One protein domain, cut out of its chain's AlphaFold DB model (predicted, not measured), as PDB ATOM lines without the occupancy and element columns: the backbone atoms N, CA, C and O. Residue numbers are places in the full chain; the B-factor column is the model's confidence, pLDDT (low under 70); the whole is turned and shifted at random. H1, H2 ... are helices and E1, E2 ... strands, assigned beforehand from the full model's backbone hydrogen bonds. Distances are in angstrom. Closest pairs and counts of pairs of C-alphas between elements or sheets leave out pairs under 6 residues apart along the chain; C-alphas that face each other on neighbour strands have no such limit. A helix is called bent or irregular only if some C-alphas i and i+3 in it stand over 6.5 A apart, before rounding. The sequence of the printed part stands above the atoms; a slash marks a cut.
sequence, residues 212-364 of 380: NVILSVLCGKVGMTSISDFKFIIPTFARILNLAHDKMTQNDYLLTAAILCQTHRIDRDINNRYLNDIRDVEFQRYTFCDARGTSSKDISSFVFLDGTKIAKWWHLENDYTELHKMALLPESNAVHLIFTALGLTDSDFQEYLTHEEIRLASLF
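AT A GLANCE: This is residues 212 to 364 of the 380 residues of an uncharacterized protein of Fusarium oxysporum f. sp. cepae (UniProt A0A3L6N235). A twisted meander sheet of four strands makes one part of the domain, and seven helices gather beside and beyond one end of it, with H4 in the middle between the sheet and the other helices. H4 and H5 pack on the sheet, H1 and the hairpin of H2 and H3 lie round H4, and H6 and H7 lie farthest out. The long axis runs from the turn between E3 and E4 at one end to H6 at the other. The printed part has 153 residues with seven named helices and four named strands, in the order H1 H2 H3 H4 E1 E2 E3 E4 H5 H6 H7; the sheet, E1 E2 E3 E4, is antiparallel and the class is mixed, helices and strands. The whole is compact, with a radius of gyration of the C-alphas of 15.4 A, yet elongated in outline, spanning 48 by 30 by 28 A.

IN THESE COORDINATES: The strands are E1, residues 286 to 290, 13.7 A; E2, residues 298 to 305, 22.9 A; E3, residues 308 to 318, 30.7 A; and E4, residues 323 to 330, 22.7 A. E1 begins at C-alpha 286, (20.271, 13.690, -9.733). Before the sheet come H1, residues 212 to 218, from C-alpha 212 at (10.352, 28.458, -5.990); H2, residues 227 to 233; H3, residues 235 to 247, 18.8 A; and H4, residues 250 to 260, 15.3 A. H3 is irregular: C-alphas 236 and 239 are 8.0 A apart. After the sheet come H5, residues 334 to 341; H6, residues 346 to 354, 12.5 A; and H7, residues 356 to 363, which ends with C-alpha 363 at (9.207, 33.209, -16.854).

HOW THE PARTS SIT: E1 to E4 form a meander, each strand the antiparallel neighbour of the one before, and E1 and E4 are its edge strands. In the hairpin of E1 and E2, N 287 and O 304 are 2.9 A apart, within hydrogen-bond range; in that of E2 and E3, N 301 and O 313 are 2.9 A apart; in that of E3 and E4, N 314 and O 327 are 2.9 A apart. H4 and H5 are on one face of the sheet, making two layers, each at a height of 9.3 A over the sheet. H4 runs across the strands, at 64 degrees to E1 on the local plane; its closest C-alphas to E4 are those of Ile 259 and Pro 330, 6.2 A apart. H5 runs slantwise to the strands, at 42 degrees to E3 on the local plane; the closest C-alphas are those of Ile 310 and Ala 334, 4.7 A apart. H4 and H5 touch at a steep tilt of 43 degrees, opposite ways, closest at the C-alphas of Leu 260 and Val 335, 6.5 A. H1 touches H4 at a shallow tilt of 15 degrees, opposite ways, closest at the C-alphas of Ile 214 and Ala 258, 5.7 A. H3, with residues 241 to 245 alone, touches H4, closest at the C-alphas of Ala 244 and Tyr 253, 5.6 A. H2 and H3 are a helical hairpin, closest at the C-alphas of Lys 231 and Ala 238, 4.0 A. H7 touches H3, about perpendicular at 81 degrees, closest at the C-alphas of Thr 236 and Arg 359, 5.6 A. H6 and H3 are near each other, while H6 and H4 are apart. Every O i to N i+4 pair is within hydrogen-bond range in H1, H4, H5, H6 and H7; the counts are 7 of 9 in H3 and 1 of 3 in H2, where 4 of 4 O i to N i+3 pairs are within range.

THE WHOLE: The two C-alphas farthest apart are those of Tyr 320 and Ser 347, at 50.2 A. The printed part has no cut. The link from H4 to E1, residues 261 to 285, is long. The mean pLDDT of the printed part is 85.8, and residues 264 to 275, 292 to 297 and 317 to 324 are under 70.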
ATOM      1  N   ASN A 212      10.665  28.566  -7.420       87.00
ATOM      2  CA  ASN A 212      10.352  28.458  -5.990       87.00
ATOM      3  C   ASN A 212       9.060  27.674  -5.739       87.00
ATOM      4  O   ASN A 212       8.951  26.935  -4.760       87.00
ATOM      5  N   VAL A 213       8.088  27.814  -6.639       91.38
ATOM      6  CA  VAL A 213       6.829  27.069  -6.594       91.38
ATOM      7  C   VAL A 213       7.071  25.586  -6.867       91.38
ATOM      8  O   VAL A 213       6.611  24.749  -6.097       91.38
ATOM      9  N   ILE A 214       7.862  25.258  -7.890       95.06
ATOM     10  CA  ILE A 214       8.235  23.877  -8.225       95.06
ATOM     11  C   ILE A 214       9.030  23.238  -7.078       95.06
ATOM     12  O   ILE A 214       8.718  22.126  -6.662       95.06
ATOM     13  N   LEU A 215       9.999  23.953  -6.497       92.44
ATOM     14  CA  LEU A 215      10.753  23.482  -5.331       92.44
ATOM     15  C   LEU A 215       9.857  23.300  -4.096       92.44
ATOM     16  O   LEU A 215      10.065  22.381  -3.310       92.44
ATOM     17  N   SER A 216       8.818  24.125  -3.931       90.62
ATOM     18  CA  SER A 216       7.837  23.944  -2.852       90.62
ATOM     19  C   SER A 216       6.994  22.680  -3.037       90.62
ATOM     20  O   SER A 216       6.619  22.057  -2.042       90.62
ATOM     21  N   VAL A 217       6.711  22.293  -4.286       94.62
ATOM     22  CA  VAL A 217       6.076  21.006  -4.613       94.62
ATOM     23  C   VAL A 217       7.040  19.850  -4.343       94.62
ATOM     24  O   VAL A 217       6.664  18.905  -3.656       94.62
ATOM     25  N   LEU A 218       8.294  19.957  -4.797       95.19
ATOM     26  CA  LEU A 218       9.352  18.964  -4.568       95.19
ATOM     27  C   LEU A 218       9.561  18.666  -3.075       95.19
ATOM     28  O   LEU A 218       9.616  17.509  -2.678       95.19
ATOM     29  N   CYS A 219       9.605  19.701  -2.233       91.31
ATOM     30  CA  CYS A 219       9.770  19.552  -0.784       91.31
ATOM     31  C   CYS A 219       8.461  19.221  -0.035       91.31
ATOM     32  O   CYS A 219       8.432  19.295   1.197       91.31
ATOM     33  N   GLY A 220       7.359  18.943  -0.742       90.19
ATOM     34  CA  GLY A 220       6.067  18.582  -0.147       90.19
ATOM     35  C   GLY A 220       5.379  19.698   0.652       90.19
ATOM     36  O   GLY A 220       4.470  19.426   1.433       90.19
ATOM     37  N   LYS A 221       5.793  20.962   0.492       87.62
ATOM     38  CA  LYS A 221       5.180  22.120   1.178       87.62
ATOM     39  C   LYS A 221       3.896  22.578   0.499       87.62
ATOM     40  O   LYS A 221       3.008  23.130   1.145       87.62
ATOM     41  N   VAL A 222       3.817  22.371  -0.812       89.62
ATOM     42  CA  VAL A 222       2.688  22.756  -1.655       89.62
ATOM     43  C   VAL A 222       2.200  21.525  -2.407       89.62
ATOM     44  O   VAL A 222       2.961  20.871  -3.109       89.62
ATOM     45  N   GLY A 223       0.911  21.212  -2.276       86.75
ATOM     46  CA  GLY A 223       0.312  20.067  -2.959       86.75
ATOM     47  C   GLY A 223      -0.067  20.369  -4.410       86.75
ATOM     48  O   GLY A 223      -0.749  21.366  -4.684       86.75
ATOM     49  N   MET A 224       0.278  19.448  -5.307       90.94
ATOM     50  CA  MET A 224      -0.120  19.411  -6.717       90.94
ATOM     51  C   MET A 224      -0.600  17.994  -7.045       90.94
ATOM     52  O   MET A 224       0.108  17.037  -6.753       90.94
ATOM     53  N   THR A 225      -1.806  17.855  -7.600       87.75
ATOM     54  CA  THR A 225      -2.409  16.535  -7.868       87.75
ATOM     55  C   THR A 225      -1.688  15.797  -8.994       87.75
ATOM     56  O   THR A 225      -1.444  14.601  -8.889       87.75
ATOM     57  N   SER A 226      -1.340  16.519 -10.058       92.94
ATOM     58  CA  SER A 226      -0.687  15.991 -11.251       92.94
ATOM     59  C   SER A 226       0.505  16.882 -11.568       92.94
ATOM     60  O   SER A 226       0.333  18.031 -11.968       92.94
ATOM     61  N   ILE A 227       1.724  16.384 -11.353       96.25
ATOM     62  CA  ILE A 227       2.941  17.156 -11.644       96.25
ATOM     63  C   ILE A 227       3.116  17.380 -13.150       96.25
ATOM     64  O   ILE A 227       3.685  18.394 -13.540       96.25
ATOM     65  N   SER A 228       2.569  16.500 -14.001       94.69
ATOM     66  CA  SER A 228       2.610  16.677 -15.456       94.69
ATOM     67  C   SER A 228       1.898  17.945 -15.922       94.69
ATOM     68  O   SER A 228       2.181  18.426 -17.017       94.69
ATOM     69  N   ASP A 229       1.023  18.529 -15.096       94.94
ATOM     70  CA  ASP A 229       0.285  19.745 -15.438       94.94
ATOM     71  C   ASP A 229       1.186  20.969 -15.647       94.94
ATOM     72  O   ASP A 229       0.747  21.951 -16.247       94.94
ATOM     73  N   PHE A 230       2.461  20.937 -15.229       96.00
ATOM     74  CA  PHE A 230       3.384  22.036 -15.530       96.00
ATOM     75  C   PHE A 230       3.502  22.325 -17.033       96.00
ATOM     76  O   PHE A 230       3.793  23.463 -17.396       96.00
ATOM     77  N   LYS A 231       3.208  21.357 -17.911       93.31
ATOM     78  CA  LYS A 231       3.123  21.587 -19.362       93.31
ATOM     79  C   LYS A 231       2.002  22.542 -19.776       93.31
ATOM     80  O   LYS A 231       2.132  23.213 -20.789       93.31
ATOM     81  N   PHE A 232       0.920  22.618 -19.006       91.75
ATOM     82  CA  PHE A 232      -0.181  23.551 -19.245       91.75
ATOM     83  C   PHE A 232       0.074  24.904 -18.571       91.75
ATOM     84  O   PHE A 232      -0.342  25.944 -19.073       91.75
ATOM     85  N   ILE A 233       0.792  24.890 -17.445       94.12
ATOM     86  CA  ILE A 233       1.143  26.083 -16.664       94.12
ATOM     87  C   ILE A 233       2.265  26.880 -17.345       94.12
ATOM     88  O   ILE A 233       2.236  28.108 -17.363       94.12
ATOM     89  N   ILE A 234       3.256  26.185 -17.908       93.69
ATOM     90  CA  ILE A 234       4.442  26.774 -18.541       93.69
ATOM     91  C   ILE A 234       4.603  26.174 -19.950       93.69
ATOM     92  O   ILE A 234       5.532  25.404 -20.214       93.69
ATOM     93  N   PRO A 235       3.681  26.498 -20.877       91.25
ATOM     94  CA  PRO A 235       3.539  25.803 -22.161       91.25
ATOM     95  C   PRO A 235       4.769  25.888 -23.065       91.25
ATOM     96  O   PRO A 235       5.012  24.995 -23.871       91.25
ATOM     97  N   THR A 236       5.607  26.905 -22.878       91.69
ATOM     98  CA  THR A 236       6.894  27.072 -23.570       91.69
ATOM     99  C   THR A 236       7.885  25.933 -23.304       91.69
ATOM    100  O   THR A 236       8.814  25.744 -24.085       91.69
ATOM    101  N   PHE A 237       7.678  25.143 -22.245       93.38
ATOM    102  CA  PHE A 237       8.478  23.960 -21.918       93.38
ATOM    103  C   PHE A 237       7.710  22.642 -22.073       93.38
ATOM    104  O   PHE A 237       8.262  21.590 -21.748       93.38
ATOM    105  N   ALA A 238       6.465  22.663 -22.571       92.31
ATOM    106  CA  ALA A 238       5.568  21.503 -22.575       92.31
ATOM    107  C   ALA A 238       6.216  20.237 -23.155       92.31
ATOM    108  O   ALA A 238       6.142  19.173 -22.547       92.31
ATOM    109  N   ARG A 239       6.926  20.364 -24.282       91.94
ATOM    110  CA  ARG A 239       7.619  19.247 -24.944       91.94
ATOM    111  C   ARG A 239       8.676  18.589 -24.050       91.94
ATOM    112  O   ARG A 239       8.705  17.367 -23.928       91.94
ATOM    113  N   ILE A 240       9.540  19.391 -23.427       95.12
ATOM    114  CA  ILE A 240      10.628  18.896 -22.568       95.12
ATOM    115  C   ILE A 240      10.045  18.318 -21.278       95.12
ATOM    116  O   ILE A 240      10.492  17.273 -20.819       95.12
ATOM    117  N   LEU A 241       9.024  18.972 -20.718       96.38
ATOM    118  CA  LEU A 241       8.341  18.509 -19.515       96.38
ATOM    119  C   LEU A 241       7.608  17.184 -19.757       96.38
ATOM    120  O   LEU A 241       7.712  16.292 -18.925       96.38
ATOM    121  N   ASN A 242       6.946  17.001 -20.899       95.38
ATOM    122  CA  ASN A 242       6.352  15.711 -21.257       95.38
ATOM    123  C   ASN A 242       7.407  14.600 -21.297       95.38
ATOM    124  O   ASN A 242       7.262  13.583 -20.627       95.38
ATOM    125  N   LEU A 243       8.527  14.830 -21.988       96.62
ATOM    126  CA  LEU A 243       9.605  13.840 -22.058       96.62
ATOM    127  C   LEU A 243      10.256  13.555 -20.703       96.62
ATOM    128  O   LEU A 243      10.610  12.411 -20.425       96.62
ATOM    129  N   ALA A 244      10.444  14.580 -19.871       97.62
ATOM    130  CA  ALA A 244      10.971  14.405 -18.525       97.62
ATOM    131  C   ALA A 244      10.005  13.581 -17.668       97.62
ATOM    132  O   ALA A 244      10.443  12.656 -16.997       97.62
ATOM    133  N   HIS A 245       8.703  13.860 -17.741       97.12
ATOM    134  CA  HIS A 245       7.682  13.111 -17.014       97.12
ATOM    135  C   HIS A 245       7.661  11.626 -17.414       97.12
ATOM    136  O   HIS A 245       7.537  10.763 -16.550       97.12
ATOM    137  N   ASP A 246       7.859  11.318 -18.699       96.62
ATOM    138  CA  ASP A 246       7.878   9.934 -19.194       96.62
ATOM    139  C   ASP A 246       9.155   9.162 -18.814       96.62
ATOM    140  O   ASP A 246       9.146   7.931 -18.744       96.62
ATOM    141  N   LYS A 247      10.280   9.864 -18.611       97.12
ATOM    142  CA  LYS A 247      11.620   9.254 -18.475       97.12
ATOM    143  C   LYS A 247      12.260   9.397 -17.097       97.12
ATOM    144  O   LYS A 247      13.351   8.865 -16.885       97.12
ATOM    145  N   MET A 248      11.668  10.168 -16.194       97.94
ATOM    146  CA  MET A 248      12.262  10.510 -14.905       97.94
ATOM    147  C   MET A 248      11.297  10.213 -13.764       97.94
ATOM    148  O   MET A 248      10.082  10.187 -13.943       97.94
ATOM    149  N   THR A 249      11.842  10.012 -12.564       97.94
ATOM    150  CA  THR A 249      11.009   9.959 -11.358       97.94
ATOM    151  C   THR A 249      10.350  11.314 -11.104       97.94
ATOM    152  O   THR A 249      10.796  12.343 -11.612       97.94
ATOM    153  N   GLN A 250       9.323  11.340 -10.253       97.44
ATOM    154  CA  GLN A 250       8.662  12.582  -9.844       97.44
ATOM    155  C   GLN A 250       9.651  13.643  -9.324       97.44
ATOM    156  O   GLN A 250       9.543  14.812  -9.697       97.44
ATOM    157  N   ASN A 251      10.624  13.259  -8.496       97.94
ATOM    158  CA  ASN A 251      11.571  14.209  -7.911       97.94
ATOM    159  C   ASN A 251      12.578  14.717  -8.954       97.94
ATOM    160  O   ASN A 251      12.811  15.923  -9.044       97.94
ATOM    161  N   ASP A 252      13.110  13.822  -9.794       98.50
ATOM    162  CA  ASP A 252      14.004  14.182 -10.905       98.50
ATOM    163  C   ASP A 252      13.293  15.103 -11.921       98.50
ATOM    164  O   ASP A 252      13.873  16.085 -12.389       98.50
ATOM    165  N   TYR A 253      12.018  14.833 -12.220       98.50
ATOM    166  CA  TYR A 253      11.165  15.678 -13.058       98.50
ATOM    167  C   TYR A 253      11.006  17.085 -12.473       98.50
ATOM    168  O   TYR A 253      11.235  18.078 -13.164       98.50
ATOM    169  N   LEU A 254      10.642  17.191 -11.191       98.00
ATOM    170  CA  LEU A 254      10.431  18.482 -10.534       98.00
ATOM    171  C   LEU A 254      11.731  19.292 -10.448       98.00
ATOM    172  O   LEU A 254      11.716  20.496 -10.703       98.00
ATOM    173  N   LEU A 255      12.870  18.657 -10.155       97.75
ATOM    174  CA  LEU A 255      14.157  19.356 -10.158       97.75
ATOM    175  C   LEU A 255      14.558  19.793 -11.576       97.75
ATOM    176  O   LEU A 255      15.031  20.915 -11.755       97.75
ATOM    177  N   THR A 256      14.286  18.971 -12.593       98.06
ATOM    178  CA  THR A 256      14.464  19.342 -14.007       98.06
ATOM    179  C   THR A 256      13.630  20.573 -14.359       98.06
ATOM    180  O   THR A 256      14.162  21.557 -14.875       98.06
ATOM    181  N   ALA A 257      12.336  20.564 -14.024       97.50
ATOM    182  CA  ALA A 257      11.428  21.683 -14.262       97.50
ATOM    183  C   ALA A 257      11.893  22.959 -13.540       97.50
ATOM    184  O   ALA A 257      11.882  24.039 -14.130       97.50
ATOM    185  N   ALA A 258      12.363  22.840 -12.292       95.69
ATOM    186  CA  ALA A 258      12.899  23.965 -11.530       95.69
ATOM    187  C   ALA A 258      14.148  24.570 -12.191       95.69
ATOM    188  O   ALA A 258      14.254  25.791 -12.284       95.69
ATOM    189  N   ILE A 259      15.069  23.739 -12.692       95.31
ATOM    190  CA  ILE A 259      16.279  24.199 -13.396       95.31
ATOM    191  C   ILE A 259      15.919  24.897 -14.710       95.31
ATOM    192  O   ILE A 259      16.456  25.967 -14.988       95.31
ATOM    193  N   LEU A 260      14.985  24.339 -15.487       94.12
ATOM    194  CA  LEU A 260      14.508  24.941 -16.741       94.12
ATOM    195  C   LEU A 260      13.824  26.298 -16.518       94.12
ATOM    196  O   LEU A 260      13.966  27.207 -17.334       94.12
ATOM    197  N   CYS A 261      13.100  26.442 -15.406       92.25
ATOM    198  CA  CYS A 261      12.396  27.675 -15.052       92.25
ATOM    199  C   CYS A 261      13.274  28.697 -14.327       92.25
ATOM    200  O   CYS A 261      12.808  29.806 -14.042       92.25
ATOM    201  N   GLN A 262      14.518  28.343 -13.995       87.88
ATOM    202  CA  GLN A 262      15.378  29.228 -13.239       87.88
ATOM    203  C   GLN A 262      15.817  30.417 -14.078       87.88
ATOM    204  O   GLN A 262      16.415  30.308 -15.144       87.88
ATOM    205  N   THR A 263      15.571  31.591 -13.518       70.81
ATOM    206  CA  THR A 263      15.941  32.858 -14.120       70.81
ATOM    207  C   THR A 263      17.265  33.369 -13.557       70.81
ATOM    208  O   THR A 263      17.514  33.262 -12.356       70.81
ATOM    209  N   HIS A 264      18.093  34.017 -14.386       58.09
ATOM    210  CA  HIS A 264      19.336  34.672 -13.938       58.09
ATOM    211  C   HIS A 264      19.111  35.821 -12.938       58.09
ATOM    212  O   HIS A 264      20.052  36.252 -12.268       58.09
ATOM    213  N   ARG A 265      17.867  36.303 -12.786       55.41
ATOM    214  CA  ARG A 265      17.468  37.101 -11.623       55.41
ATOM    215  C   ARG A 265      17.519  36.189 -10.399       55.41
ATOM    216  O   ARG A 265      16.562  35.481 -10.105       55.41
ATOM    217  N   ILE A 266      18.660  36.181  -9.708       51.25
ATOM    218  CA  ILE A 266      18.746  35.637  -8.352       51.25
ATOM    219  C   ILE A 266      17.754  36.451  -7.536       51.25
ATOM    220  O   ILE A 266      18.005  37.621  -7.243       51.25
ATOM    221  N   ASP A 267      16.618  35.849  -7.215       51.22
ATOM    222  CA  ASP A 267      15.584  36.492  -6.427       51.22
ATOM    223  C   ASP A 267      16.049  36.531  -4.966       51.22
ATOM    224  O   ASP A 267      15.682  35.706  -4.131       51.22
ATOM    225  N   ARG A 268      16.975  37.455  -4.673       43.62
ATOM    226  CA  ARG A 268      17.622  37.610  -3.358       43.62
ATOM    227  C   ARG A 268      16.625  37.976  -2.252       43.62
ATOM    228  O   ARG A 268      16.986  37.879  -1.074       43.62
ATOM    229  N   ASP A 269      15.413  38.374  -2.641       43.34
ATOM    230  CA  ASP A 269      14.342  38.849  -1.768       43.34
ATOM    231  C   ASP A 269      13.213  37.838  -1.554       43.34
ATOM    232  O   ASP A 269      12.419  38.010  -0.617       43.34
ATOM    233  N   ILE A 270      13.158  36.742  -2.324       49.34
ATOM    234  CA  ILE A 270      12.276  35.633  -1.962       49.34
ATOM    235  C   ILE A 270      12.948  34.853  -0.845       49.34
ATOM    236  O   ILE A 270      13.713  33.912  -1.024       49.34
ATOM    237  N   ASN A 271      12.632  35.314   0.360       48.06
ATOM    238  CA  ASN A 271      12.771  34.569   1.589       48.06
ATOM    239  C   ASN A 271      12.077  33.210   1.433       48.06
ATOM    240  O   ASN A 271      10.901  33.068   1.777       48.06
ATOM    241  N   ASN A 272      12.825  32.202   0.994       55.00
ATOM    242  CA  ASN A 272      12.458  30.791   1.061       55.00
ATOM    243  C   ASN A 272      12.580  30.285   2.506       55.00
ATOM    244  O   ASN A 272      13.145  29.233   2.774       55.00
ATOM    245  N   ARG A 273      12.001  31.044   3.446       55.53
ATOM    246  CA  ARG A 273      11.977  30.799   4.896       55.53
ATOM    247  C   ARG A 273      11.472  29.411   5.285       55.53
ATOM    248  O   ARG A 273      11.579  29.036   6.441       55.53
ATOM    249  N   TYR A 274      10.849  28.702   4.348       60.75
ATOM    250  CA  TYR A 274      10.071  27.506   4.615       60.75
ATOM    251  C   TYR A 274      10.304  26.380   3.603       60.75
ATOM    252  O   TYR A 274       9.567  25.393   3.642       60.75
ATOM    253  N   LEU A 275      11.272  26.523   2.689       69.88
ATOM    254  CA  LEU A 275      11.724  25.386   1.890       69.88
ATOM    255  C   LEU A 275      12.625  24.520   2.772       69.88
ATOM    256  O   LEU A 275      13.488  25.041   3.474       69.88
ATOM    257  N   ASN A 276      12.392  23.210   2.748       74.00
ATOM    258  CA  ASN A 276      13.377  22.266   3.262       74.00
ATOM    259  C   ASN A 276      14.553  22.210   2.284       74.00
ATOM    260  O   ASN A 276      14.399  22.554   1.107       74.00
ATOM    261  N   ASP A 277      15.702  21.753   2.766       83.50
ATOM    262  CA  ASP A 277      16.842  21.514   1.902       83.50
ATOM    263  C   ASP A 277      16.505  20.426   0.874       83.50
ATOM    264  O   ASP A 277      16.089  19.324   1.228       83.50
ATOM    265  N   ILE A 278      16.666  20.731  -0.415       89.31
ATOM    266  CA  ILE A 278      16.361  19.771  -1.484       89.31
ATOM    267  C   ILE A 278      17.333  18.589  -1.477       89.31
ATOM    268  O   ILE A 278      17.036  17.572  -2.088       89.31
ATOM    269  N   ARG A 279      18.476  18.709  -0.789       89.12
ATOM    270  CA  ARG A 279      19.444  17.617  -0.611       89.12
ATOM    271  C   ARG A 279      18.879  16.441   0.182       89.12
ATOM    272  O   ARG A 279      19.378  15.333   0.029       89.12
ATOM    273  N   ASP A 280      17.842  16.680   0.984       87.44
ATOM    274  CA  ASP A 280      17.164  15.645   1.770       87.44
ATOM    275  C   ASP A 280      16.140  14.851   0.937       87.44
ATOM    276  O   ASP A 280      15.509  13.921   1.441       87.44
ATOM    277  N   VAL A 281      15.934  15.224  -0.331       93.38
ATOM    278  CA  VAL A 281      15.016  14.543  -1.246       93.38
ATOM    279  C   VAL A 281      15.754  13.435  -1.996       93.38
ATOM    280  O   VAL A 281      16.882  13.610  -2.450       93.38
ATOM    281  N   GLU A 282      15.103  12.284  -2.158       95.50
ATOM    282  CA  GLU A 282      15.651  11.170  -2.928       95.50
ATOM    283  C   GLU A 282      15.478  11.397  -4.434       95.50
ATOM    284  O   GLU A 282      14.372  11.642  -4.925       95.50
ATOM    285  N   PHE A 283      16.578  11.264  -5.170       97.69
ATOM    286  CA  PHE A 283      16.637  11.378  -6.625       97.69
ATOM    287  C   PHE A 283      17.255  10.117  -7.223       97.69
ATOM    288  O   PHE A 283      18.133   9.506  -6.611       97.69
ATOM    289  N   GLN A 284      16.825   9.738  -8.428       97.94
ATOM    290  CA  GLN A 284      17.393   8.581  -9.122       97.94
ATOM    291  C   GLN A 284      18.511   8.991 -10.084       97.94
ATOM    292  O   GLN A 284      19.494   8.264 -10.228       97.94
ATOM    293  N   ARG A 285      18.359  10.139 -10.752       97.81
ATOM    294  CA  ARG A 285      19.314  10.626 -11.764       97.81
ATOM    295  C   ARG A 285      20.138  11.806 -11.279       97.81
ATOM    296  O   ARG A 285      21.250  12.027 -11.766       97.81
ATOM    297  N   TYR A 286      19.589  12.559 -10.334       98.19
ATOM    298  CA  TYR A 286      20.271  13.690  -9.733       98.19
ATOM    299  C   TYR A 286      21.114  13.284  -8.527       98.19
ATOM    300  O   TYR A 286      20.699  12.473  -7.705       98.19
ATOM    301  N   THR A 287      22.297  13.879  -8.390       97.25
ATOM    302  CA  THR A 287      23.141  13.725  -7.197       97.25
ATOM    303  C   THR A 287      23.710  15.062  -6.742       97.25
ATOM    304  O   THR A 287      23.900  15.990  -7.532       97.25
ATOM    305  N   PHE A 288      23.984  15.162  -5.442       94.88
ATOM    306  CA  PHE A 288      24.569  16.342  -4.816       94.88
ATOM    307  C   PHE A 288      25.967  16.003  -4.306       94.88
ATOM    308  O   PHE A 288      26.177  14.966  -3.678       94.88
ATOM    309  N   CYS A 289      26.936  16.878  -4.563       91.81
ATOM    310  CA  CYS A 289      28.271  16.776  -3.979       91.81
ATOM    311  C   CYS A 289      28.666  18.106  -3.357       91.81
ATOM    312  O   CYS A 289      28.507  19.153  -3.982       91.81
ATOM    313  N   ASP A 290      29.228  18.070  -2.155       87.06
ATOM    314  CA  ASP A 290      29.650  19.285  -1.467       87.06
ATOM    315  C   ASP A 290      30.695  20.057  -2.273       87.06
ATOM    316  O   ASP A 290      31.736  19.532  -2.687       87.06
ATOM    317  N   ALA A 291      30.433  21.347  -2.467       80.12
ATOM    318  CA  ALA A 291      31.415  22.266  -3.006       80.12
ATOM    319  C   ALA A 291      32.376  22.638  -1.866       80.12
ATOM    320  O   ALA A 291      32.084  23.491  -1.024       80.12
ATOM    321  N   ARG A 292      33.522  21.944  -1.805       60.91
ATOM    322  CA  ARG A 292      34.554  22.166  -0.776       60.91
ATOM    323  C   ARG A 292      34.943  23.650  -0.696       60.91
ATOM    324  O   ARG A 292      35.180  24.279  -1.724       60.91
ATOM    325  N   GLY A 293      35.078  24.168   0.529       57.75
ATOM    326  CA  GLY A 293      35.615  25.509   0.806       57.75
ATOM    327  C   GLY A 293      34.604  26.547   1.292       57.75
ATOM    328  O   GLY A 293      34.929  27.729   1.329       57.75
ATOM    329  N   THR A 294      33.395  26.136   1.666       54.25
ATOM    330  CA  THR A 294      32.385  27.056   2.186       54.25
ATOM    331  C   THR A 294      32.321  27.006   3.719       54.25
ATOM    332  O   THR A 294      32.570  25.970   4.337       54.25
ATOM    333  N   SER A 295      32.152  28.172   4.352       60.75
ATOM    334  CA  SER A 295      32.084  28.293   5.818       60.75
ATOM    335  C   SER A 295      30.874  27.532   6.370       60.75
ATOM    336  O   SER A 295      29.915  27.333   5.641       60.75
ATOM    337  N   SER A 296      30.849  27.179   7.659       60.00
ATOM    338  CA  SER A 296      29.737  26.414   8.259       60.00
ATOM    339  C   SER A 296      28.339  27.038   8.101       60.00
ATOM    340  O   SER A 296      27.360  26.371   8.399       60.00
ATOM    341  N   LYS A 297      28.241  28.304   7.671       65.00
ATOM    342  CA  LYS A 297      26.985  29.050   7.486       65.00
ATOM    343  C   LYS A 297      26.566  29.216   6.023       65.00
ATOM    344  O   LYS A 297      25.435  29.604   5.754       65.00
ATOM    345  N   ASP A 298      27.482  28.966   5.091       72.31
ATOM    346  CA  ASP A 298      27.254  29.017   3.649       72.31
ATOM    347  C   ASP A 298      27.447  27.591   3.153       72.31
ATOM    348  O   ASP A 298      28.568  27.112   3.078       72.31
ATOM    349  N   ILE A 299      26.364  26.869   2.916       77.31
ATOM    350  CA  ILE A 299      26.439  25.504   2.425       77.31
ATOM    351  C   ILE A 299      26.186  25.560   0.931       77.31
ATOM    352  O   ILE A 299      25.181  26.093   0.459       77.31
ATOM    353  N   SER A 300      27.102  24.989   0.156       85.31
ATOM    354  CA  SER A 300      26.856  24.827  -1.267       85.31
ATOM    355  C   SER A 300      27.215  23.449  -1.771       85.31
ATOM    356  O   SER A 300      28.238  22.874  -1.404       85.31
ATOM    357  N   SER A 301      26.363  22.943  -2.653       90.69
ATOM    358  CA  SER A 301      26.517  21.636  -3.273       90.69
ATOM    359  C   SER A 301      26.399  21.785  -4.782       90.69
ATOM    360  O   SER A 301      25.542  22.500  -5.301       90.69
ATOM    361  N   PHE A 302      27.286  21.121  -5.505       94.44
ATOM    362  CA  PHE A 302      27.136  20.930  -6.936       94.44
ATOM    363  C   PHE A 302      26.052  19.889  -7.188       94.44
ATOM    364  O   PHE A 302      25.992  18.875  -6.496       94.44
ATOM    365  N   VAL A 303      25.211  20.165  -8.176       96.25
ATOM    366  CA  VAL A 303      24.109  19.310  -8.607       96.25
ATOM    367  C   VAL A 303      24.509  18.673  -9.929       96.25
ATOM    368  O   VAL A 303      24.844  19.378 -10.888       96.25
ATOM    369  N   PHE A 304      24.471  17.349  -9.973       97.94
ATOM    370  CA  PHE A 304      24.795  16.557 -11.148       97.94
ATOM    371  C   PHE A 304      23.548  15.843 -11.656       97.94
ATOM    372  O   PHE A 304      22.742  15.392 -10.853       97.94
ATOM    373  N   LEU A 305      23.421  15.718 -12.974       98.12
ATOM    374  CA  LEU A 305      22.455  14.869 -13.667       98.12
ATOM    375  C   LEU A 305      23.246  13.802 -14.424       98.12
ATOM    376  O   LEU A 305      24.101  14.142 -15.244       98.12
ATOM    377  N   ASP A 306      23.019  12.530 -14.090       96.94
ATOM    378  CA  ASP A 306      23.753  11.378 -14.634       96.94
ATOM    379  C   ASP A 306      25.286  11.566 -14.585       96.94
ATOM    380  O   ASP A 306      26.017  11.279 -15.532       96.94
ATOM    381  N   GLY A 307      25.784  12.123 -13.475       96.31
ATOM    382  CA  GLY A 307      27.212  12.381 -13.258       96.31
ATOM    383  C   GLY A 307      27.771  13.633 -13.946       96.31
ATOM    384  O   GLY A 307      28.947  13.944 -13.762       96.31
ATOM    385  N   THR A 308      26.954  14.397 -14.678       96.62
ATOM    386  CA  THR A 308      27.366  15.668 -15.293       96.62
ATOM    387  C   THR A 308      26.867  16.848 -14.475       96.62
ATOM    388  O   THR A 308      25.690  16.921 -14.143       96.62
ATOM    389  N   LYS A 309      27.747  17.795 -14.142       96.50
ATOM    390  CA  LYS A 309      27.384  18.982 -13.360       96.50
ATOM    391  C   LYS A 309      26.438  19.873 -14.167       96.50
ATOM    392  O   LYS A 309      26.806  20.298 -15.257       96.50
ATOM    393  N   ILE A 310      25.272  20.197 -13.612       96.25
ATOM    394  CA  ILE A 310      24.292  21.065 -14.282       96.25
ATOM    395  C   ILE A 310      23.819  22.249 -13.444       96.25
ATOM    396  O   ILE A 310      23.229  23.176 -13.991       96.25
ATOM    397  N   ALA A 311      24.055  22.254 -12.133       95.00
ATOM    398  CA  ALA A 311      23.723  23.399 -11.298       95.00
ATOM    399  C   ALA A 311      24.571  23.447 -10.021       95.00
ATOM    400  O   ALA A 311      25.340  22.538  -9.699       95.00
ATOM    401  N   LYS A 312      24.387  24.522  -9.263       92.06
ATOM    402  CA  LYS A 312      24.828  24.689  -7.885       92.06
ATOM    403  C   LYS A 312      23.608  24.987  -7.016       92.06
ATOM    404  O   LYS A 312      22.857  25.918  -7.292       92.06
ATOM    405  N   TRP A 313      23.431  24.209  -5.959       90.06
ATOM    406  CA  TRP A 313      22.522  24.515  -4.865       90.06
ATOM    407  C   TRP A 313      23.275  25.323  -3.815       90.06
ATOM    408  O   TRP A 313      24.388  24.964  -3.418       90.06
ATOM    409  N   TRP A 314      22.696  26.442  -3.406       85.88
ATOM    410  CA  TRP A 314      23.259  27.346  -2.415       85.88
ATOM    411  C   TRP A 314      22.261  27.550  -1.284       85.88
ATOM    412  O   TRP A 314      21.104  27.881  -1.539       85.88
ATOM    413  N   HIS A 315      22.723  27.382  -0.051       79.94
ATOM    414  CA  HIS A 315      21.946  27.539   1.169       79.94
ATOM    415  C   HIS A 315      22.740  28.376   2.169       79.94
ATOM    416  O   HIS A 315      23.839  28.018   2.574       79.94
ATOM    417  N   LEU A 316      22.177  29.513   2.561       75.12
ATOM    418  CA  LEU A 316      22.712  30.373   3.605       75.12
ATOM    419  C   LEU A 316      21.799  30.292   4.822       75.12
ATOM    420  O   LEU A 316      20.613  30.641   4.743       75.12
ATOM    421  N   GLU A 317      22.372  29.875   5.942       68.69
ATOM    422  CA  GLU A 317      21.715  29.866   7.240       68.69
ATOM    423  C   GLU A 317      22.021  31.170   7.988       68.69
ATOM    424  O   GLU A 317      23.174  31.594   8.102       68.69
ATOM    425  N   ASN A 318      20.975  31.857   8.459       64.12
ATOM    426  CA  ASN A 318      21.119  33.057   9.276       64.12
ATOM    427  C   ASN A 318      20.599  32.813  10.696       64.12
ATOM    428  O   ASN A 318      19.407  32.998  10.967       64.12
ATOM    429  N   ASP A 319      21.532  32.499  11.595       55.81
ATOM    430  CA  ASP A 319      21.305  32.218  13.021       55.81
ATOM    431  C   ASP A 319      20.485  33.296  13.754       55.81
ATOM    432  O   ASP A 319      19.845  33.011  14.760       55.81
ATOM    433  N   TYR A 320      20.485  34.547  13.276       53.94
ATOM    434  CA  TYR A 320      19.819  35.661  13.964       53.94
ATOM    435  C   TYR A 320      18.336  35.815  13.628       53.94
ATOM    436  O   TYR A 320      17.631  36.557  14.309       53.94
ATOM    437  N   THR A 321      17.864  35.203  12.542       53.78
ATOM    438  CA  THR A 321      16.527  35.510  12.003       53.78
ATOM    439  C   THR A 321      15.722  34.283  11.579       53.78
ATOM    440  O   THR A 321      14.613  34.459  11.075       53.78
ATOM    441  N   GLU A 322      16.266  33.066  11.744       53.19
ATOM    442  CA  GLU A 322      15.717  31.818  11.170       53.19
ATOM    443  C   GLU A 322      15.452  31.944   9.650       53.19
ATOM    444  O   GLU A 322      14.633  31.241   9.058       53.19
ATOM    445  N   LEU A 323      16.114  32.902   8.988       58.16
ATOM    446  CA  LEU A 323      15.960  33.144   7.560       58.16
ATOM    447  C   LEU A 323      16.948  32.262   6.813       58.16
ATOM    448  O   LEU A 323      18.131  32.587   6.720       58.16
ATOM    449  N   HIS A 324      16.440  31.190   6.218       64.06
ATOM    450  CA  HIS A 324      17.179  30.447   5.210       64.06
ATOM    451  C   HIS A 324      17.048  31.157   3.862       64.06
ATOM    452  O   HIS A 324      15.940  31.446   3.392       64.06
ATOM    453  N   LYS A 325      18.188  31.447   3.229       73.69
ATOM    454  CA  LYS A 325      18.218  31.835   1.816       73.69
ATOM    455  C   LYS A 325      18.684  30.637   1.020       73.69
ATOM    456  O   LYS A 325      19.752  30.101   1.282       73.69
ATOM    457  N   MET A 326      17.870  30.222   0.065       78.00
ATOM    458  CA  MET A 326      18.165  29.094  -0.805       78.00
ATOM    459  C   MET A 326      18.108  29.562  -2.249       78.00
ATOM    460  O   MET A 326      17.185  30.292  -2.615       78.00
ATOM    461  N   ALA A 327      19.079  29.150  -3.057       82.75
ATOM    462  CA  ALA A 327      19.101  29.429  -4.482       82.75
ATOM    463  C   ALA A 327      19.574  28.210  -5.273       82.75
ATOM    464  O   ALA A 327      20.567  27.567  -4.935       82.75
ATOM    465  N   LEU A 328      18.879  27.956  -6.376       87.81
ATOM    466  CA  LEU A 328      19.298  27.027  -7.412       87.81
ATOM    467  C   LEU A 328      19.936  27.834  -8.543       87.81
ATOM    468  O   LEU A 328      19.321  28.753  -9.077       87.81
ATOM    469  N   LEU A 329      21.183  27.517  -8.880       89.81
ATOM    470  CA  LEU A 329      21.994  28.252  -9.848       89.81
ATOM    471  C   LEU A 329      22.435  27.299 -10.972       89.81
ATOM    472  O   LEU A 329      23.437  26.606 -10.805       89.81
ATOM    473  N   PRO A 330      21.692  27.212 -12.087       91.25
ATOM    474  CA  PRO A 330      22.064  26.402 -13.237       91.25
ATOM    475  C   PRO A 330      23.409  26.823 -13.827       91.25
ATOM    476  O   PRO A 330      23.750  28.007 -13.851       91.25
ATOM    477  N   GLU A 331      24.145  25.850 -14.354       93.12
ATOM    478  CA  GLU A 331      25.275  26.102 -15.247       93.12
ATOM    479  C   GLU A 331      24.779  26.722 -16.564       93.12
ATOM    480  O   GLU A 331      23.636  26.516 -16.977       93.12
ATOM    481  N   SER A 332      25.641  27.459 -17.267       90.06
ATOM    482  CA  SER A 332      25.265  28.143 -18.518       90.06
ATOM    483  C   SER A 332      24.785  27.190 -19.621       90.06
ATOM    484  O   SER A 332      23.983  27.580 -20.463       90.06
ATOM    485  N   ASN A 333      25.239  25.935 -19.603       92.44
ATOM    486  CA  ASN A 333      24.845  24.881 -20.537       92.44
ATOM    487  C   ASN A 333      23.847  23.868 -19.939       92.44
ATOM    488  O   ASN A 333      23.584  22.845 -20.572       92.44
ATOM    489  N   ALA A 334      23.278  24.129 -18.755       94.44
ATOM    490  CA  ALA A 334      22.409  23.183 -18.048       94.44
ATOM    491  C   ALA A 334      21.231  22.694 -18.902       94.44
ATOM    492  O   ALA A 334      20.923  21.506 -18.910       94.44
ATOM    493  N   VAL A 335      20.602  23.598 -19.659       93.69
ATOM    494  CA  VAL A 335      19.468  23.254 -20.527       93.69
ATOM    495  C   VAL A 335      19.890  22.279 -21.625       93.69
ATOM    496  O   VAL A 335      19.235  21.262 -21.816       93.69
ATOM    497  N   HIS A 336      21.007  22.542 -22.305       94.44
ATOM    498  CA  HIS A 336      21.526  21.640 -23.333       94.44
ATOM    499  C   HIS A 336      21.841  20.253 -22.753       94.44
ATOM    500  O   HIS A 336      21.488  19.235 -23.339       94.44
ATOM    501  N   LEU A 337      22.431  20.206 -21.554       95.94
ATOM    502  CA  LEU A 337      22.719  18.949 -20.858       95.94
ATOM    503  C   LEU A 337      21.442  18.177 -20.493       95.94
ATOM    504  O   LEU A 337      21.403  16.960 -20.656       95.94
ATOM    505  N   ILE A 338      20.379  18.870 -20.072       97.12
ATOM    506  CA  ILE A 338      19.055  18.264 -19.853       97.12
ATOM    507  C   ILE A 338      18.495  17.694 -21.162       97.12
ATOM    508  O   ILE A 338      17.981  16.578 -21.166       97.12
ATOM    509  N   PHE A 339      18.622  18.415 -22.281       96.56
ATOM    510  CA  PHE A 339      18.181  17.926 -23.593       96.56
ATOM    511  C   PHE A 339      18.898  16.629 -23.962       96.56
ATOM    512  O   PHE A 339      18.241  15.630 -24.261       96.56
ATOM    513  N   THR A 340      20.228  16.613 -23.856       95.56
ATOM    514  CA  THR A 340      21.033  15.415 -24.111       95.56
ATOM    515  C   THR A 340      20.613  14.258 -23.201       95.56
ATOM    516  O   THR A 340      20.383  13.150 -23.682       95.56
ATOM    517  N   ALA A 341      20.430  14.511 -21.902       96.31
ATOM    518  CA  ALA A 341      20.013  13.499 -20.929       96.31
ATOM    519  C   ALA A 341      18.597  12.946 -21.191       96.31
ATOM    520  O   ALA A 341      18.290  11.805 -20.829       96.31
ATOM    521  N   LEU A 342      17.724  13.731 -21.825       97.00
ATOM    522  CA  LEU A 342      16.391  13.309 -22.262       97.00
ATOM    523  C   LEU A 342      16.385  12.685 -23.665       97.00
ATOM    524  O   LEU A 342      15.337  12.206 -24.107       97.00
ATOM    525  N   GLY A 343      17.530  12.632 -24.352       95.44
ATOM    526  CA  GLY A 343      17.653  12.114 -25.716       95.44
ATOM    527  C   GLY A 343      17.029  13.025 -26.777       95.44
ATOM    528  O   GLY A 343      16.593  12.529 -27.813       95.44
ATOM    529  N   LEU A 344      16.936  14.329 -26.501       95.06
ATOM    530  CA  LEU A 344      16.584  15.345 -27.492       95.06
ATOM    531  C   LEU A 344      17.791  15.644 -28.390       95.06
ATOM    532  O   LEU A 344      18.941  15.557 -27.959       95.06
ATOM    533  N   THR A 345      17.513  15.982 -29.644       93.94
ATOM    534  CA  THR A 345      18.530  16.260 -30.665       93.94
ATOM    535  C   THR A 345      18.992  17.717 -30.624       93.94
ATOM    536  O   THR A 345      18.298  18.590 -30.098       93.94
ATOM    537  N   ASP A 346      20.122  18.016 -31.270       92.38
ATOM    538  CA  ASP A 346      20.577  19.399 -31.460       92.38
ATOM    539  C   ASP A 346      19.540  20.246 -32.209       92.38
ATOM    540  O   ASP A 346      19.385  21.427 -31.912       92.38
ATOM    541  N   SER A 347      18.783  19.644 -33.135       92.50
ATOM    542  CA  SER A 347      17.689  20.323 -33.840       92.50
ATOM    543  C   SER A 347      16.592  20.777 -32.878       92.50
ATOM    544  O   SER A 347      16.083  21.887 -33.011       92.50
ATOM    545  N   ASP A 348      16.255  19.949 -31.888       92.88
ATOM    546  CA  ASP A 348      15.270  20.299 -30.861       92.88
ATOM    547  C   ASP A 348      15.785  21.432 -29.976       92.88
ATOM    548  O   ASP A 348      15.031  22.318 -29.573       92.88
ATOM    549  N   PHE A 349      17.089  21.432 -29.687       93.44
ATOM    550  CA  PHE A 349      17.712  22.524 -28.954       93.44
ATOM    551  C   PHE A 349      17.742  23.824 -29.769       93.44
ATOM    552  O   PHE A 349      17.488  24.888 -29.212       93.44
ATOM    553  N   GLN A 350      17.975  23.765 -31.084       92.25
ATOM    554  CA  GLN A 350      17.876  24.949 -31.945       92.25
ATOM    555  C   GLN A 350      16.451  25.512 -31.970       92.25
ATOM    556  O   GLN A 350      16.279  26.713 -31.781       92.25
ATOM    557  N   GLU A 351      15.427  24.663 -32.108       89.69
ATOM    558  CA  GLU A 351      14.020  25.079 -31.999       89.69
ATOM    559  C   GLU A 351      13.724  25.706 -30.626       89.69
ATOM    560  O   GLU A 351      13.025  26.714 -30.509       89.69
ATOM    561  N   TYR A 352      14.288  25.149 -29.557       90.25
ATOM    562  CA  TYR A 352      14.184  25.754 -28.237       90.25
ATOM    563  C   TYR A 352      14.813  27.154 -28.201       90.25
ATOM    564  O   TYR A 352      14.221  28.080 -27.644       90.25
ATOM    565  N   LEU A 353      15.989  27.350 -28.799       90.50
ATOM    566  CA  LEU A 353      16.652  28.655 -28.841       90.50
ATOM    567  C   LEU A 353      15.867  29.690 -29.661       90.50
ATOM    568  O   LEU A 353      15.796  30.843 -29.240       90.50
ATOM    569  N   THR A 354      15.210  29.299 -30.759       90.88
ATOM    570  CA  THR A 354      14.436  30.242 -31.593       90.88
ATOM    571  C   THR A 354      13.230  30.854 -30.875       90.88
ATOM    572  O   THR A 354      12.754  31.908 -31.280       90.88
ATOM    573  N   HIS A 355      12.749  30.238 -29.790       87.56
ATOM    574  CA  HIS A 355      11.606  30.715 -29.000       87.56
ATOM    575  C   HIS A 355      12.014  31.412 -27.690       87.56
ATOM    576  O   HIS A 355      11.236  31.460 -26.731       87.56
ATOM    577  N   GLU A 356      13.241  31.937 -27.615       89.06
ATOM    578  CA  GLU A 356      13.780  32.534 -26.392       89.06
ATOM    579  C   GLU A 356      12.918  33.670 -25.832       89.06
ATOM    580  O   GLU A 356      12.588  33.641 -24.648       89.06
ATOM    581  N   GLU A 357      12.500  34.632 -26.655       87.44
ATOM    582  CA  GLU A 357      11.724  35.785 -26.180       87.44
ATOM    583  C   GLU A 357      10.396  35.366 -25.536       87.44
ATOM    584  O   GLU A 357      10.063  35.811 -24.436       87.44
ATOM    585  N   ILE A 358       9.667  34.447 -26.177       87.56
ATOM    586  CA  ILE A 358       8.393  33.914 -25.673       87.56
ATOM    587  C   ILE A 358       8.623  33.143 -24.367       87.56
ATOM    588  O   ILE A 358       7.877  33.304 -23.396       87.56
ATOM    589  N   ARG A 359       9.691  32.338 -24.303       90.00
ATOM    590  CA  ARG A 359      10.072  31.606 -23.092       90.00
ATOM    591  C   ARG A 359      10.396  32.555 -21.942       90.00
ATOM    592  O   ARG A 359       9.847  32.390 -20.852       90.00
ATOM    593  N   LEU A 360      11.230  33.567 -22.164       87.50
ATOM    594  CA  LEU A 360      11.558  34.555 -21.134       87.50
ATOM    595  C   LEU A 360      10.298  35.317 -20.695       87.50
ATOM    596  O   LEU A 360      10.074  35.469 -19.496       87.50
ATOM    597  N   ALA A 361       9.416  35.698 -21.623       86.00
ATOM    598  CA  ALA A 361       8.139  36.338 -21.300       86.00
ATOM    599  C   ALA A 361       7.199  35.449 -20.458       86.00
ATOM    600  O   ALA A 361       6.391  35.971 -19.693       86.00
ATOM    601  N   SER A 362       7.309  34.117 -20.555       87.12
ATOM    602  CA  SER A 362       6.575  33.187 -19.681       87.12
ATOM    603  C   SER A 362       7.182  33.067 -18.274       87.12
ATOM    604  O   SER A 362       6.469  32.803 -17.307       87.12
ATOM    605  N   LEU A 363       8.491  33.309 -18.130       87.88
ATOM    606  CA  LEU A 363       9.207  33.209 -16.854       87.88
ATOM    607  C   LEU A 363       9.239  34.522 -16.069       87.88
ATOM    608  O   LEU A 363       9.227  34.484 -14.834       87.88
ATOM    609  N   PHE A 364       9.190  35.674 -16.742       83.06
ATOM    610  CA  PHE A 364       9.238  37.002 -16.127       83.06
ATOM    611  C   PHE A 364       7.935  37.772 -16.278       83.06
ATOM    612  O   PHE A 364       7.263  37.709 -17.301       83.06
TER     613      PHE A 364